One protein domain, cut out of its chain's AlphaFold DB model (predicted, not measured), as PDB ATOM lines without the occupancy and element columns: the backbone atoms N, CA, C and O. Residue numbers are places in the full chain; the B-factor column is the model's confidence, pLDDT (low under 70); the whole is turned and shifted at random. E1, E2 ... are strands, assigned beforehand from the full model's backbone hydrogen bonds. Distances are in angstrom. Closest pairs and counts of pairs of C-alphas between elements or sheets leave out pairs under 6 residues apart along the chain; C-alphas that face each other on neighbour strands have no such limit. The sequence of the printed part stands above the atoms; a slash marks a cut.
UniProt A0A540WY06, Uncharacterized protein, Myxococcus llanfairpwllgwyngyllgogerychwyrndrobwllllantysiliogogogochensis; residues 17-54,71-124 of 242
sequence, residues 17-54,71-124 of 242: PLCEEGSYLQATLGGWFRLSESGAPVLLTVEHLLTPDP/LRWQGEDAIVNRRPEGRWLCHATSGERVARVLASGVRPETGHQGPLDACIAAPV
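This is residues 17 to 54 and 71 to 124 of the 242 residues of an uncharacterized protein of Myxococcus llanfairpwllgwyngyllgogerychwyrndrobwllllantysiliogogogochensis (UniProt A0A540WY06). A small closed barrel of six antiparallel strands, with two long stretches that hold no named element, residues 71 to 87, of which 80 to 81 pair with residues 104 to 105 of E5, and residues 106 to 118, which link E5 to E6. Round the ring run E1, E2, E3, E6, E5, E4 and back to E1. The printed part has 92 residues with six named strands, E1 to E6 along the chain, and no named helix; its class is all strand, though only 38 residues are in named elements. It is compact, with a radius of gyration of the C-alphas of 13.1 A, and spans 40 by 31 by 21 A.

E1 is residues 17 to 20, from C-alpha 17 at (-40.161, 135.436, -39.088). E2, residues 26 to 35, measures 24.3 A and bends by 68 degrees at residue 32; E3 is residues 41 to 46, 16.8 A. E4 is residues 88 to 91. E5, residues 97 to 105, measures 21.1 A and bends by 69 degrees at residue 102. E6, residues 119 to 123, ends at C-alpha 123 at (-26.570, 130.039, -39.816).

E1, E2, E3 and E4, E5, E6 are two meanders, each strand the antiparallel neighbour of the one before. E2 is staggered, pairing with E1 over residues 26 to 28, N 27 to O 18 at 2.7 A, and with E3 over 28 to 34, N 42 to O 33 at 2.8 A. E3 and E6 are antiparallel neighbours, with N 43 and O 121 within hydrogen-bond range at 2.8 A. E6 and E5, a hairpin, have N 122 to O 100 at 2.8 A; E5 and E4, another, have N 89 to O 99 at 2.8 A. E4 and E1 close the ring with N 90 to O 19 at 2.8 A. E2 and E5 are apart.

The C-alphas farthest apart, of Arg 72 and Ser 94, are 40.3 A apart. Residues 55 to 70 are not printed, leaving 20.5 A between C-alphas 54 and 71. The link E5 to E6 is long. Residues 49 to 54, 71 to 79 and 106 to 116 have pLDDT under 70.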
ATOM      1  N   PRO A  17     -40.390 134.127 -39.664       83.94
ATOM      2  CA  PRO A  17     -40.161 135.436 -39.088       83.94
ATOM      3  C   PRO A  17     -38.884 135.403 -38.251       83.94
ATOM      4  O   PRO A  17     -38.726 134.590 -37.335       83.94
ATOM      5  N   LEU A  18     -37.981 136.319 -38.562       87.12
ATOM      6  CA  LEU A  18     -36.730 136.520 -37.850       87.12
ATOM      7  C   LEU A  18     -36.732 137.916 -37.241       87.12
ATOM      8  O   LEU A  18     -37.325 138.834 -37.792       87.12
ATOM      9  N   CYS A  19     -36.040 138.107 -36.133       85.62
ATOM     10  CA  CYS A  19     -35.776 139.429 -35.582       85.62
ATOM     11  C   CYS A  19     -34.307 139.533 -35.196       85.62
ATOM     12  O   CYS A  19     -33.615 138.529 -35.031       85.62
ATOM     13  N   GLU A  20     -33.809 140.753 -35.069       86.44
ATOM     14  CA  GLU A  20     -32.552 140.960 -34.366       86.44
ATOM     15  C   GLU A  20     -32.742 140.666 -32.869       86.44
ATOM     16  O   GLU A  20     -33.799 140.954 -32.301       86.44
ATOM     17  N   GLU A  21     -31.724 140.102 -32.219       84.12
ATOM     18  CA  GLU A  21     -31.735 139.873 -30.775       84.12
ATOM     19  C   GLU A  21     -32.060 141.167 -30.005       84.12
ATOM     20  O   GLU A  21     -31.367 142.175 -30.118       84.12
ATOM     21  N   GLY A  22     -33.137 141.139 -29.214       75.69
ATOM     22  CA  GLY A  22     -33.609 142.301 -28.452       75.69
ATOM     23  C   GLY A  22     -34.420 143.326 -29.257       75.69
ATOM     24  O   GLY A  22     -34.853 144.325 -28.685       75.69
ATOM     25  N   SER A  23     -34.668 143.089 -30.548       78.56
ATOM     26  CA  SER A  23     -35.520 143.939 -31.382       78.56
ATOM     27  C   SER A  23     -36.958 143.426 -31.445       78.56
ATOM     28  O   SER A  23     -37.213 142.223 -31.510       78.56
ATOM     29  N   TYR A  24     -37.914 144.356 -31.476       70.81
ATOM     30  CA  TYR A  24     -39.327 144.068 -31.750       70.81
ATOM     31  C   TYR A  24     -39.647 144.088 -33.253       70.81
ATOM     32  O   TYR A  24     -40.763 143.751 -33.652       70.81
ATOM     33  N   LEU A  25     -38.691 144.505 -34.090       73.00
ATOM     34  CA  LEU A  25     -38.855 144.534 -35.536       73.00
ATOM     35  C   LEU A  25     -38.676 143.126 -36.099       73.00
ATOM     36  O   LEU A  25     -37.655 142.471 -35.884       73.00
ATOM     37  N   GLN A  26     -39.691 142.674 -36.830       76.19
ATOM     38  CA  GLN A  26     -39.667 141.395 -37.520       76.19
ATOM     39  C   GLN A  26     -39.278 141.601 -38.980       76.19
ATOM     40  O   GLN A  26     -39.764 142.500 -39.661       76.19
ATOM     41  N   ALA A  27     -38.414 140.721 -39.448       76.75
ATOM     42  CA  ALA A  27     -38.073 140.501 -40.836       76.75
ATOM     43  C   ALA A  27     -38.474 139.080 -41.231       76.75
ATOM     44  O   ALA A  27     -38.943 138.291 -40.406       76.75
ATOM     45  N   THR A  28     -38.255 138.722 -42.491       83.31
ATOM     46  CA  THR A  28     -38.602 137.388 -42.976       83.31
ATOM     47  C   THR A  28     -37.435 136.729 -43.693       83.31
ATOM     48  O   THR A  28     -36.704 137.374 -44.449       83.31
ATOM     49  N   LEU A  29     -37.242 135.433 -43.442       85.19
ATOM     50  CA  LEU A  29     -36.267 134.624 -44.160       85.19
ATOM     51  C   LEU A  29     -36.692 134.484 -45.630       85.19
ATOM     52  O   LEU A  29     -37.777 133.991 -45.916       85.19
ATOM     53  N   GLY A  30     -35.837 134.906 -46.557       80.88
ATOM     54  CA  GLY A  30     -36.042 134.763 -48.001       80.88
ATOM     55  C   GLY A  30     -35.483 133.463 -48.587       80.88
ATOM     56  O   GLY A  30     -35.881 133.060 -49.675       80.88
ATOM     57  N   GLY A  31     -34.558 132.803 -47.888       83.81
ATOM     58  CA  GLY A  31     -34.054 131.482 -48.266       83.81
ATOM     59  C   GLY A  31     -32.573 131.266 -47.970       83.81
ATOM     60  O   GLY A  31     -31.912 132.102 -47.348       83.81
ATOM     61  N   TRP A  32     -32.072 130.123 -48.435       86.44
ATOM     62  CA  TRP A  32     -30.698 129.658 -48.254       86.44
ATOM     63  C   TRP A  32     -29.886 129.824 -49.534       86.44
ATOM     64  O   TRP A  32     -30.322 129.429 -50.605       86.44
ATOM     65  N   PHE A  33     -28.684 130.376 -49.421       87.50
ATOM     66  CA  PHE A  33     -27.783 130.641 -50.542       87.50
ATOM     67  C   PHE A  33     -26.352 130.256 -50.175       87.50
ATOM     68  O   PHE A  33     -26.069 129.884 -49.035       87.50
ATOM     69  N   ARG A  34     -25.427 130.366 -51.130       88.19
ATOM     70  CA  ARG A  34     -23.989 130.210 -50.886       88.19
ATOM     71  C   ARG A  34     -23.241 131.496 -51.177       88.19
ATOM     72  O   ARG A  34     -23.561 132.188 -52.137       88.19
ATOM     73  N   LEU A  35     -22.200 131.788 -50.407       89.50
ATOM     74  CA  LEU A  35     -21.229 132.816 -50.785       89.50
ATOM     75  C   LEU A  35     -20.457 132.366 -52.032       89.50
ATOM     76  O   LEU A  35     -20.015 131.222 -52.120       89.50
ATOM     77  N   SER A  36     -20.268 133.268 -52.994       87.88
ATOM     78  CA  SER A  36     -19.589 132.957 -54.260       87.88
ATOM     79  C   SER A  36     -18.131 132.557 -54.077       87.88
ATOM     80  O   SER A  36     -17.636 131.722 -54.830       87.88
ATOM     81  N   GLU A  37     -17.455 133.171 -53.108       88.81
ATOM     82  CA  GLU A  37     -16.019 133.008 -52.877       88.81
ATOM     83  C   GLU A  37     -15.709 131.740 -52.082       88.81
ATOM     84  O   GLU A  37     -14.850 130.956 -52.472       88.81
ATOM     85  N   SER A  38     -16.425 131.521 -50.976       88.62
ATOM     86  CA  SER A  38     -16.152 130.421 -50.043       88.62
ATOM     87  C   SER A  38     -17.054 129.203 -50.237       88.62
ATOM     88  O   SER A  38     -16.767 128.142 -49.692       88.62
ATOM     89  N   GLY A  39     -18.173 129.347 -50.953       86.75
ATOM     90  CA  GLY A  39     -19.227 128.332 -51.016       86.75
ATOM     91  C   GLY A  39     -20.004 128.162 -49.707       86.75
ATOM     92  O   GLY A  39     -20.869 127.290 -49.633       86.75
ATOM     93  N   ALA A  40     -19.718 128.970 -48.678       88.75
ATOM     94  CA  ALA A  40     -20.324 128.810 -47.365       88.75
ATOM     95  C   ALA A  40     -21.834 129.103 -47.411       88.75
ATOM     96  O   ALA A  40     -22.244 130.076 -48.055       88.75
ATOM     97  N   PRO A  41     -22.657 128.290 -46.727       88.25
ATOM     98  CA  PRO A  41     -24.097 128.481 -46.684       88.25
ATOM     99  C   PRO A  41     -24.453 129.723 -45.861       88.25
ATOM    100  O   PRO A  41     -23.913 129.942 -44.776       88.25
ATOM    101  N   VAL A  42     -25.385 130.520 -46.372       90.62
ATOM    102  CA  VAL A  42     -25.880 131.740 -45.733       90.62
ATOM    103  C   VAL A  42     -27.392 131.835 -45.858       90.62
ATOM    104  O   VAL A  42     -27.990 131.364 -46.826       90.62
ATOM    105  N   LEU A  43     -28.006 132.481 -44.877       89.56
ATOM    106  CA  LEU A  43     -29.396 132.907 -44.938       89.56
ATOM    107  C   LEU A  43     -29.466 134.273 -45.606       89.56
ATOM    108  O   LEU A  43     -28.674 135.145 -45.259       89.56
ATOM    109  N   LEU A  44     -30.434 134.474 -46.496       89.44
ATOM    110  CA  LEU A  44     -30.797 135.787 -47.023       89.44
ATOM    111  C   LEU A  44     -32.163 136.186 -46.468       89.44
ATOM    112  O   LEU A  44     -33.136 135.454 -46.639       89.44
ATOM    113  N   THR A  45     -32.256 137.347 -45.831       87.62
ATOM    114  CA  THR A  45     -33.536 137.931 -45.412       87.62
ATOM    115  C   THR A  45     -34.072 138.902 -46.459       87.62
ATOM    116  O   THR A  45     -33.327 139.409 -47.300       87.62
ATOM    117  N   VAL A  46     -35.372 139.183 -46.384       80.50
ATOM    118  CA  VAL A  46     -35.997 140.276 -47.130       80.50
ATOM    119  C   VAL A  46     -36.629 141.295 -46.204       80.50
ATOM    120  O   VAL A  46     -37.018 140.988 -45.079       80.50
ATOM    121  N   GLU A  47     -36.733 142.504 -46.727       70.75
ATOM    122  CA  GLU A  47     -37.165 143.726 -46.051       70.75
ATOM    123  C   GLU A  47     -36.665 143.890 -44.616       70.75
ATOM    124  O   GLU A  47     -37.356 144.396 -43.738       70.75
ATOM    125  N   HIS A  48     -35.429 143.453 -44.382       73.06
ATOM    126  CA  HIS A  48     -34.825 143.443 -43.065       73.06
ATOM    127  C   HIS A  48     -34.218 144.806 -42.731       73.06
ATOM    128  O   HIS A  48     -33.248 145.246 -43.354       73.06
ATOM    129  N   LEU A  49     -34.758 145.436 -41.691       66.25
ATOM    130  CA  LEU A  49     -34.189 146.619 -41.061       66.25
ATOM    131  C   LEU A  49     -33.488 146.199 -39.772       66.25
ATOM    132  O   LEU A  49     -34.140 145.835 -38.795       66.25
ATOM    133  N   LEU A  50     -32.158 146.271 -39.769       69.81
ATOM    134  CA  LEU A  50     -31.395 146.122 -38.534       69.81
ATOM    135  C   LEU A  50     -31.608 147.354 -37.662       69.81
ATOM    136  O   LEU A  50     -31.572 148.487 -38.151       69.81
ATOM    137  N   THR A  51     -31.794 147.137 -36.364       65.94
ATOM    138  CA  THR A  51     -31.987 148.222 -35.403       65.94
ATOM    139  C   THR A  51     -30.720 149.082 -35.400       65.94
ATOM    140  O   THR A  51     -29.624 148.540 -35.272       65.94
ATOM    141  N   PRO A  52     -30.771 150.413 -35.557       58.91
ATOM    142  CA  PRO A  52     -29.556 151.219 -35.444       58.91
ATOM    143  C   PRO A  52     -28.888 150.988 -34.078       58.91
ATOM    144  O   PRO A  52     -29.569 150.668 -33.105       58.91
ATOM    145  N   ASP A  53     -27.556 151.113 -33.998       51.62
ATOM    146  CA  ASP A  53     -26.825 150.920 -32.735       51.62
ATOM    147  C   ASP A  53     -27.471 151.714 -31.584       51.62
ATOM    148  O   ASP A  53     -27.864 152.870 -31.792       51.62
ATOM    149  N   PRO A  54     -27.526 151.161 -30.356       42.34
ATOM    150  CA  PRO A  54     -28.167 151.812 -29.209       42.34
ATOM    151  C   PRO A  54     -27.561 153.178 -28.827       42.34
ATOM    152  O   PRO A  54     -28.167 153.916 -28.058       42.34
ATOM    153  N   LEU A  71     -21.940 161.360 -46.287       37.94
ATOM    154  CA  LEU A  71     -21.182 160.136 -46.535       37.94
ATOM    155  C   LEU A  71     -20.718 160.151 -47.999       37.94
ATOM    156  O   LEU A  71     -21.533 160.142 -48.921       37.94
ATOM    157  N   ARG A  72     -19.400 160.235 -48.223       34.78
ATOM    158  CA  ARG A  72     -18.814 160.069 -49.557       34.78
ATOM    159  C   ARG A  72     -18.795 158.583 -49.898       34.78
ATOM    160  O   ARG A  72     -18.175 157.797 -49.193       34.78
ATOM    161  N   TRP A  73     -19.473 158.244 -50.986       41.00
ATOM    162  CA  TRP A  73     -19.519 156.908 -51.565       41.00
ATOM    163  C   TRP A  73     -18.186 156.608 -52.266       41.00
ATOM    164  O   TRP A  73     -17.771 157.359 -53.148       41.00
ATOM    165  N   GLN A  74     -17.519 155.526 -51.870       38.12
ATOM    166  CA  GLN A  74     -16.445 154.888 -52.637       38.12
ATOM    167  C   GLN A  74     -16.899 153.460 -52.971       38.12
ATOM    168  O   GLN A  74     -17.623 152.852 -52.190       38.12
ATOM    169  N   GLY A  75     -16.590 153.018 -54.192       42.34
ATOM    170  CA  GLY A  75     -17.233 151.907 -54.900       42.34
ATOM    171  C   GLY A  75     -17.230 150.533 -54.217       42.34
ATOM    172  O   GLY A  75     -16.516 150.289 -53.255       42.34
ATOM    173  N   GLU A  76     -18.071 149.662 -54.782       46.16
ATOM    174  CA  GLU A  76     -18.306 148.233 -54.489       46.16
ATOM    175  C   GLU A  76     -18.823 147.888 -53.078       46.16
ATOM    176  O   GLU A  76     -19.864 147.242 -52.981       46.16
ATOM    177  N   ASP A  77     -18.251 148.438 -52.005       46.50
ATOM    178  CA  ASP A  77     -18.775 148.302 -50.627       46.50
ATOM    179  C   ASP A  77     -20.016 149.165 -50.362       46.50
ATOM    180  O   ASP A  77     -20.692 149.057 -49.341       46.50
ATOM    181  N   ALA A  78     -20.338 150.060 -51.285       54.00
ATOM    182  CA  ALA A  78     -21.309 151.111 -51.043       54.00
ATOM    183  C   ALA A  78     -22.756 150.583 -50.884       54.00
ATOM    184  O   ALA A  78     -23.606 151.220 -50.264       54.00
ATOM    185  N   ILE A  79     -23.019 149.388 -51.413       68.06
ATOM    186  CA  ILE A  79     -24.308 148.691 -51.345       68.06
ATOM    187  C   ILE A  79     -24.447 147.871 -50.055       68.06
ATOM    188  O   ILE A  79     -25.563 147.705 -49.558       68.06
ATOM    189  N   VAL A  80     -23.332 147.375 -49.508       75.44
ATOM    190  CA  VAL A  80     -23.298 146.385 -48.427       75.44
ATOM    191  C   VAL A  80     -22.639 146.971 -47.179       75.44
ATOM    192  O   VAL A  80     -21.439 147.207 -47.121       75.44
ATOM    193  N   ASN A  81     -23.420 147.151 -46.119       76.50
ATOM    194  CA  ASN A  81     -22.938 147.580 -44.817       76.50
ATOM    195  C   ASN A  81     -22.486 146.384 -43.974       76.50
ATOM    196  O   ASN A  81     -23.298 145.530 -43.612       76.50
ATOM    197  N   ARG A  82     -21.208 146.370 -43.584       80.12
ATOM    198  CA  ARG A  82     -20.643 145.371 -42.657       80.12
ATOM    199  C   ARG A  82     -20.580 145.825 -41.198       80.12
ATOM    200  O   ARG A  82     -20.247 145.034 -40.331       80.12
ATOM    201  N   ARG A  83     -20.963 147.067 -40.873       77.06
ATOM    202  CA  ARG A  83     -21.088 147.514 -39.469       77.06
ATOM    203  C   ARG A  83     -21.953 146.603 -38.583       77.06
ATOM    204  O   ARG A  83     -21.602 146.467 -37.417       77.06
ATOM    205  N   PRO A  84     -23.051 145.994 -39.071       77.25
ATOM    206  CA  PRO A  84     -23.839 145.088 -38.246       77.25
ATOM    207  C   PRO A  84     -23.303 143.652 -38.181       77.25
ATOM    208  O   PRO A  84     -23.972 142.789 -37.608       77.25
ATOM    209  N   GLU A  85     -22.144 143.365 -38.778       85.56
ATOM    210  CA  GLU A  85     -21.515 142.051 -38.689       85.56
ATOM    211  C   GLU A  85     -21.345 141.627 -37.221       85.56
ATOM    212  O   GLU A  85     -20.949 142.408 -36.358       85.56
ATOM    213  N   GLY A  86     -21.680 140.372 -36.924       85.88
ATOM    214  CA  GLY A  86     -21.584 139.809 -35.578       85.88
ATOM    215  C   GLY A  86     -22.869 139.888 -34.750       85.88
ATOM    216  O   GLY A  86     -22.977 139.158 -33.763       85.88
ATOM    217  N   ARG A  87     -23.860 140.692 -35.158       88.81
ATOM    218  CA  ARG A  87     -25.181 140.731 -34.506       88.81
ATOM    219  C   ARG A  87     -25.933 139.414 -34.677       88.81
ATOM    220  O   ARG A  87     -25.761 138.719 -35.678       88.81
ATOM    221  N   TRP A  88     -26.782 139.070 -33.713       91.38
ATOM    222  CA  TRP A  88     -27.559 137.831 -33.742       91.38
ATOM    223  C   TRP A  88     -28.948 138.048 -34.332       91.38
ATOM    224  O   TRP A  88     -29.658 138.979 -33.958       91.38
ATOM    225  N   LEU A  89     -29.337 137.145 -35.229       90.50
ATOM    226  CA  LEU A  89     -30.718 136.940 -35.629       90.50
ATOM    227  C   LEU A  89     -31.327 135.828 -34.781       90.50
ATOM    228  O   LEU A  89     -30.739 134.750 -34.627       90.50
ATOM    229  N   CYS A  90     -32.531 136.089 -34.293       89.88
ATOM    230  CA  CYS A  90     -33.350 135.157 -33.549       89.88
ATOM    231  C   CYS A  90     -34.609 134.783 -34.334       89.88
ATOM    232  O   CYS A  90     -35.129 135.573 -35.122       89.88
ATOM    233  N   HIS A  91     -35.136 133.587 -34.091       89.00
ATOM    234  CA  HIS A  91     -36.476 133.243 -34.548       89.00
ATOM    235  C   HIS A  91     -37.512 134.030 -33.730       89.00
ATOM    236  O   HIS A  91     -37.524 133.951 -32.500       89.00
ATOM    237  N   ALA A  92     -38.397 134.778 -34.396       85.75
ATOM    238  CA  ALA A  92     -39.224 135.793 -33.735       85.75
ATOM    239  C   ALA A  92     -40.201 135.224 -32.691       85.75
ATOM    240  O   ALA A  92     -40.563 135.914 -31.743       85.75
ATOM    241  N   THR A  93     -40.637 133.969 -32.845       83.81
ATOM    242  CA  THR A  93     -41.583 133.339 -31.905       83.81
ATOM    243  C   THR A  93     -40.892 132.680 -30.714       83.81
ATOM    244  O   THR A  93     -41.446 132.674 -29.622       83.81
ATOM    245  N   SER A  94     -39.714 132.084 -30.915       85.94
ATOM    246  CA  SER A  94     -39.027 131.310 -29.867       85.94
ATOM    247  C   SER A  94     -37.911 132.089 -29.176       85.94
ATOM    248  O   SER A  94     -37.463 131.674 -28.114       85.94
ATOM    249  N   GLY A  95     -37.430 133.185 -29.770       86.56
ATOM    250  CA  GLY A  95     -36.283 133.956 -29.277       86.56
ATOM    251  C   GLY A  95     -34.930 133.255 -29.452       86.56
ATOM    252  O   GLY A  95     -33.895 133.822 -29.111       86.56
ATOM    253  N   GLU A  96     -34.921 132.041 -29.998       89.12
ATOM    254  CA  GLU A  96     -33.720 131.240 -30.231       89.12
ATOM    255  C   GLU A  96     -32.803 131.920 -31.251       89.12
ATOM    256  O   GLU A  96     -33.278 132.351 -32.301       89.12
ATOM    257  N   ARG A  97     -31.495 131.979 -30.970       91.56
ATOM    258  CA  ARG A  97     -30.486 132.458 -31.926       91.56
ATOM    259  C   ARG A  97     -30.317 131.452 -33.052       91.56
ATOM    260  O   ARG A  97     -29.965 130.304 -32.806       91.56
ATOM    261  N   VAL A  98     -30.485 131.909 -34.285       90.19
ATOM    262  CA  VAL A  98     -30.456 131.026 -35.457       90.19
ATOM    263  C   VAL A  98     -29.379 131.389 -36.470       90.19
ATOM    264  O   VAL A  98     -28.942 130.526 -37.232       90.19
ATOM    265  N   ALA A  99     -28.906 132.635 -36.475       90.94
ATOM    266  CA  ALA A  99     -27.837 133.060 -37.371       90.94
ATOM    267  C   ALA A  99     -27.105 134.303 -36.862       90.94
ATOM    268  O   ALA A  99     -27.650 135.088 -36.091       90.94
ATOM    269  N   ARG A 100     -25.877 134.505 -37.339       93.19
ATOM    270  CA  ARG A 100     -25.067 135.695 -37.079       93.19
ATOM    271  C   ARG A 100     -24.962 136.538 -38.343       93.19
ATOM    272  O   ARG A 100     -24.534 136.032 -39.376       93.19
ATOM    273  N   VAL A 101     -25.344 137.808 -38.270       90.94
ATOM    274  CA  VAL A 101     -25.306 138.746 -39.396       90.94
ATOM    275  C   VAL A 101     -23.877 138.860 -39.921       90.94
ATOM    276  O   VAL A 101     -22.937 139.030 -39.145       90.94
ATOM    277  N   LEU A 102     -23.732 138.750 -41.239       90.25
ATOM    278  CA  LEU A 102     -22.480 138.972 -41.959       90.25
ATOM    279  C   LEU A 102     -22.466 140.360 -42.593       90.25
ATOM    280  O   LEU A 102     -21.468 141.066 -42.520       90.25
ATOM    281  N   ALA A 103     -23.582 140.760 -43.203       87.31
ATOM    282  CA  ALA A 103     -23.733 142.081 -43.793       87.31
ATOM    283  C   ALA A 103     -25.204 142.423 -44.062       87.31
ATOM    284  O   ALA A 103     -26.052 141.531 -44.124       87.31
ATOM    285  N   SER A 104     -25.500 143.704 -44.279       85.31
ATOM    286  CA  SER A 104     -26.828 144.190 -44.672       85.31
ATOM    287  C   SER A 104     -26.781 145.122 -45.875       85.31
ATOM    288  O   SER A 104     -25.745 145.713 -46.159       85.31
ATOM    289  N   GLY A 105     -27.906 145.301 -46.557       78.50
ATOM    290  CA  GLY A 105     -28.043 146.339 -47.574       78.50
ATOM    291  C   GLY A 105     -28.060 147.740 -46.952       78.50
ATOM    292  O   GLY A 105     -28.426 147.918 -45.784       78.50
ATOM    293  N   VAL A 106     -27.611 148.740 -47.712       67.50
ATOM    294  CA  VAL A 106     -27.648 150.160 -47.331       67.50
ATOM    295  C   VAL A 106     -28.822 150.848 -48.013       67.50
ATOM    296  O   VAL A 106     -28.879 150.912 -49.237       67.50
ATOM    297  N   ARG A 107     -29.699 151.494 -47.238       58.56
ATOM    298  CA  ARG A 107     -30.641 152.486 -47.774       58.56
ATOM    299  C   ARG A 107     -29.965 153.871 -47.803       58.56
ATOM    300  O   ARG A 107     -29.595 154.365 -46.738       58.56
ATOM    301  N   PRO A 108     -29.790 154.529 -48.967       52.66
ATOM    302  CA  PRO A 108     -29.312 155.907 -49.026       52.66
ATOM    303  C   PRO A 108     -30.301 156.845 -48.325       52.66
ATOM    304  O   PRO A 108     -31.502 156.783 -48.582       52.66
ATOM    305  N   GLU A 109     -29.800 157.749 -47.479       47.88
ATOM    306  CA  GLU A 109     -30.624 158.662 -46.665       47.88
ATOM    307  C   GLU A 109     -31.530 159.593 -47.497       47.88
ATOM    308  O   GLU A 109     -32.556 160.055 -47.006       47.88
ATOM    309  N   THR A 110     -31.185 159.859 -48.762       43.28
ATOM    310  CA  THR A 110     -31.916 160.786 -49.646       43.28
ATOM    311  C   THR A 110     -32.732 160.098 -50.742       43.28
ATOM    312  O   THR A 110     -33.279 160.782 -51.605       43.28
ATOM    313  N   GLY A 111     -32.791 158.764 -50.767       41.84
ATOM    314  CA  GLY A 111     -33.393 158.006 -51.862       41.84
ATOM    315  C   GLY A 111     -34.544 157.113 -51.409       41.84
ATOM    316  O   GLY A 111     -34.401 156.310 -50.495       41.84
ATOM    317  N   HIS A 112     -35.667 157.168 -52.129       42.06
ATOM    318  CA  HIS A 112     -36.628 156.053 -52.186       42.06
ATOM    319  C   HIS A 112     -36.098 154.865 -53.012       42.06
ATOM    320  O   HIS A 112     -36.788 153.861 -53.166       42.06
ATOM    321  N   GLN A 113     -34.876 154.980 -53.539       42.59
ATOM    322  CA  GLN A 113     -34.204 153.983 -54.356       42.59
ATOM    323  C   GLN A 113     -32.809 153.731 -53.786       42.59
ATOM    324  O   GLN A 113     -31.979 154.637 -53.692       42.59
ATOM    325  N   GLY A 114     -32.580 152.495 -53.361       44.84
ATOM    326  CA  GLY A 114     -31.298 152.013 -52.872       44.84
ATOM    327  C   GLY A 114     -31.418 150.635 -52.225       44.84
ATOM    328  O   GLY A 114     -32.528 150.195 -51.909       44.84
ATOM    329  N   PRO A 115     -30.299 149.908 -52.132       48.06
ATOM    330  CA  PRO A 115     -30.314 148.462 -52.158       48.06
ATOM    331  C   PRO A 115     -30.739 147.869 -50.816       48.06
ATOM    332  O   PRO A 115     -29.960 147.757 -49.878       48.06
ATOM    333  N   LEU A 116     -31.988 147.408 -50.846       59.62
ATOM    334  CA  LEU A 116     -32.468 146.182 -50.225       59.62
ATOM    335  C   LEU A 116     -32.370 146.225 -48.705       59.62
ATOM    336  O   LEU A 116     -31.353 145.890 -48.111       59.62
ATOM    337  N   ASP A 117     -33.488 146.572 -48.079       72.12
ATOM    338  CA  ASP A 117     -33.788 146.129 -46.724       72.12
ATOM    339  C   ASP A 117     -33.613 144.590 -46.717       72.12
ATOM    340  O   ASP A 117     -34.465 143.845 -47.179       72.12
ATOM    341  N   ALA A 118     -32.433 144.093 -46.377       81.81
ATOM    342  CA  ALA A 118     -32.037 142.696 -46.501       81.81
ATOM    343  C   ALA A 118     -30.715 142.522 -45.762       81.81
ATOM    344  O   ALA A 118     -29.896 143.442 -45.676       81.81
ATOM    345  N   CYS A 119     -30.477 141.325 -45.256       88.38
ATOM    346  CA  CYS A 119     -29.202 140.949 -44.679       88.38
ATOM    347  C   CYS A 119     -28.850 139.516 -45.051       88.38
ATOM    348  O   CYS A 119     -29.731 138.680 -45.267       88.38
ATOM    349  N   ILE A 120     -27.549 139.252 -45.109       91.62
ATOM    350  CA  ILE A 120     -27.021 137.896 -45.150       91.62
ATOM    351  C   ILE A 120     -26.485 137.516 -43.776       91.62
ATOM    352  O   ILE A 120     -25.851 138.327 -43.094       91.62
ATOM    353  N   ALA A 121     -26.738 136.280 -43.358       91.69
ATOM    354  CA  ALA A 121     -26.334 135.789 -42.049       91.69
ATOM    355  C   ALA A 121     -25.774 134.365 -42.127       91.69
ATOM    356  O   ALA A 121     -26.281 133.523 -42.866       91.69
ATOM    357  N   ALA A 122     -24.734 134.095 -41.343       92.38
ATOM    358  CA  ALA A 122     -24.178 132.765 -41.154       92.38
ATOM    359  C   ALA A 122     -25.081 131.963 -40.200       92.38
ATOM    360  O   ALA A 122     -25.236 132.370 -39.045       92.38
ATOM    361  N   PRO A 123     -25.683 130.851 -40.644       90.62
ATOM    362  CA  PRO A 123     -26.570 130.039 -39.816       90.62
ATOM    363  C   PRO A 123     -25.792 129.321 -38.706       90.62
ATOM    364  O   PRO A 123     -24.660 128.887 -38.911       90.62
ATOM    365  N   VAL A 124     -26.422 129.147 -37.541       90.25
ATOM    366  CA  VAL A 124     -25.865 128.353 -36.428       90.25
ATOM    367  C   VAL A 124     -25.770 126.870 -36.807       90.25
ATOM    368  O   VAL A 124     -24.788 126.214 -36.470       90.25
TER     369      VAL A 124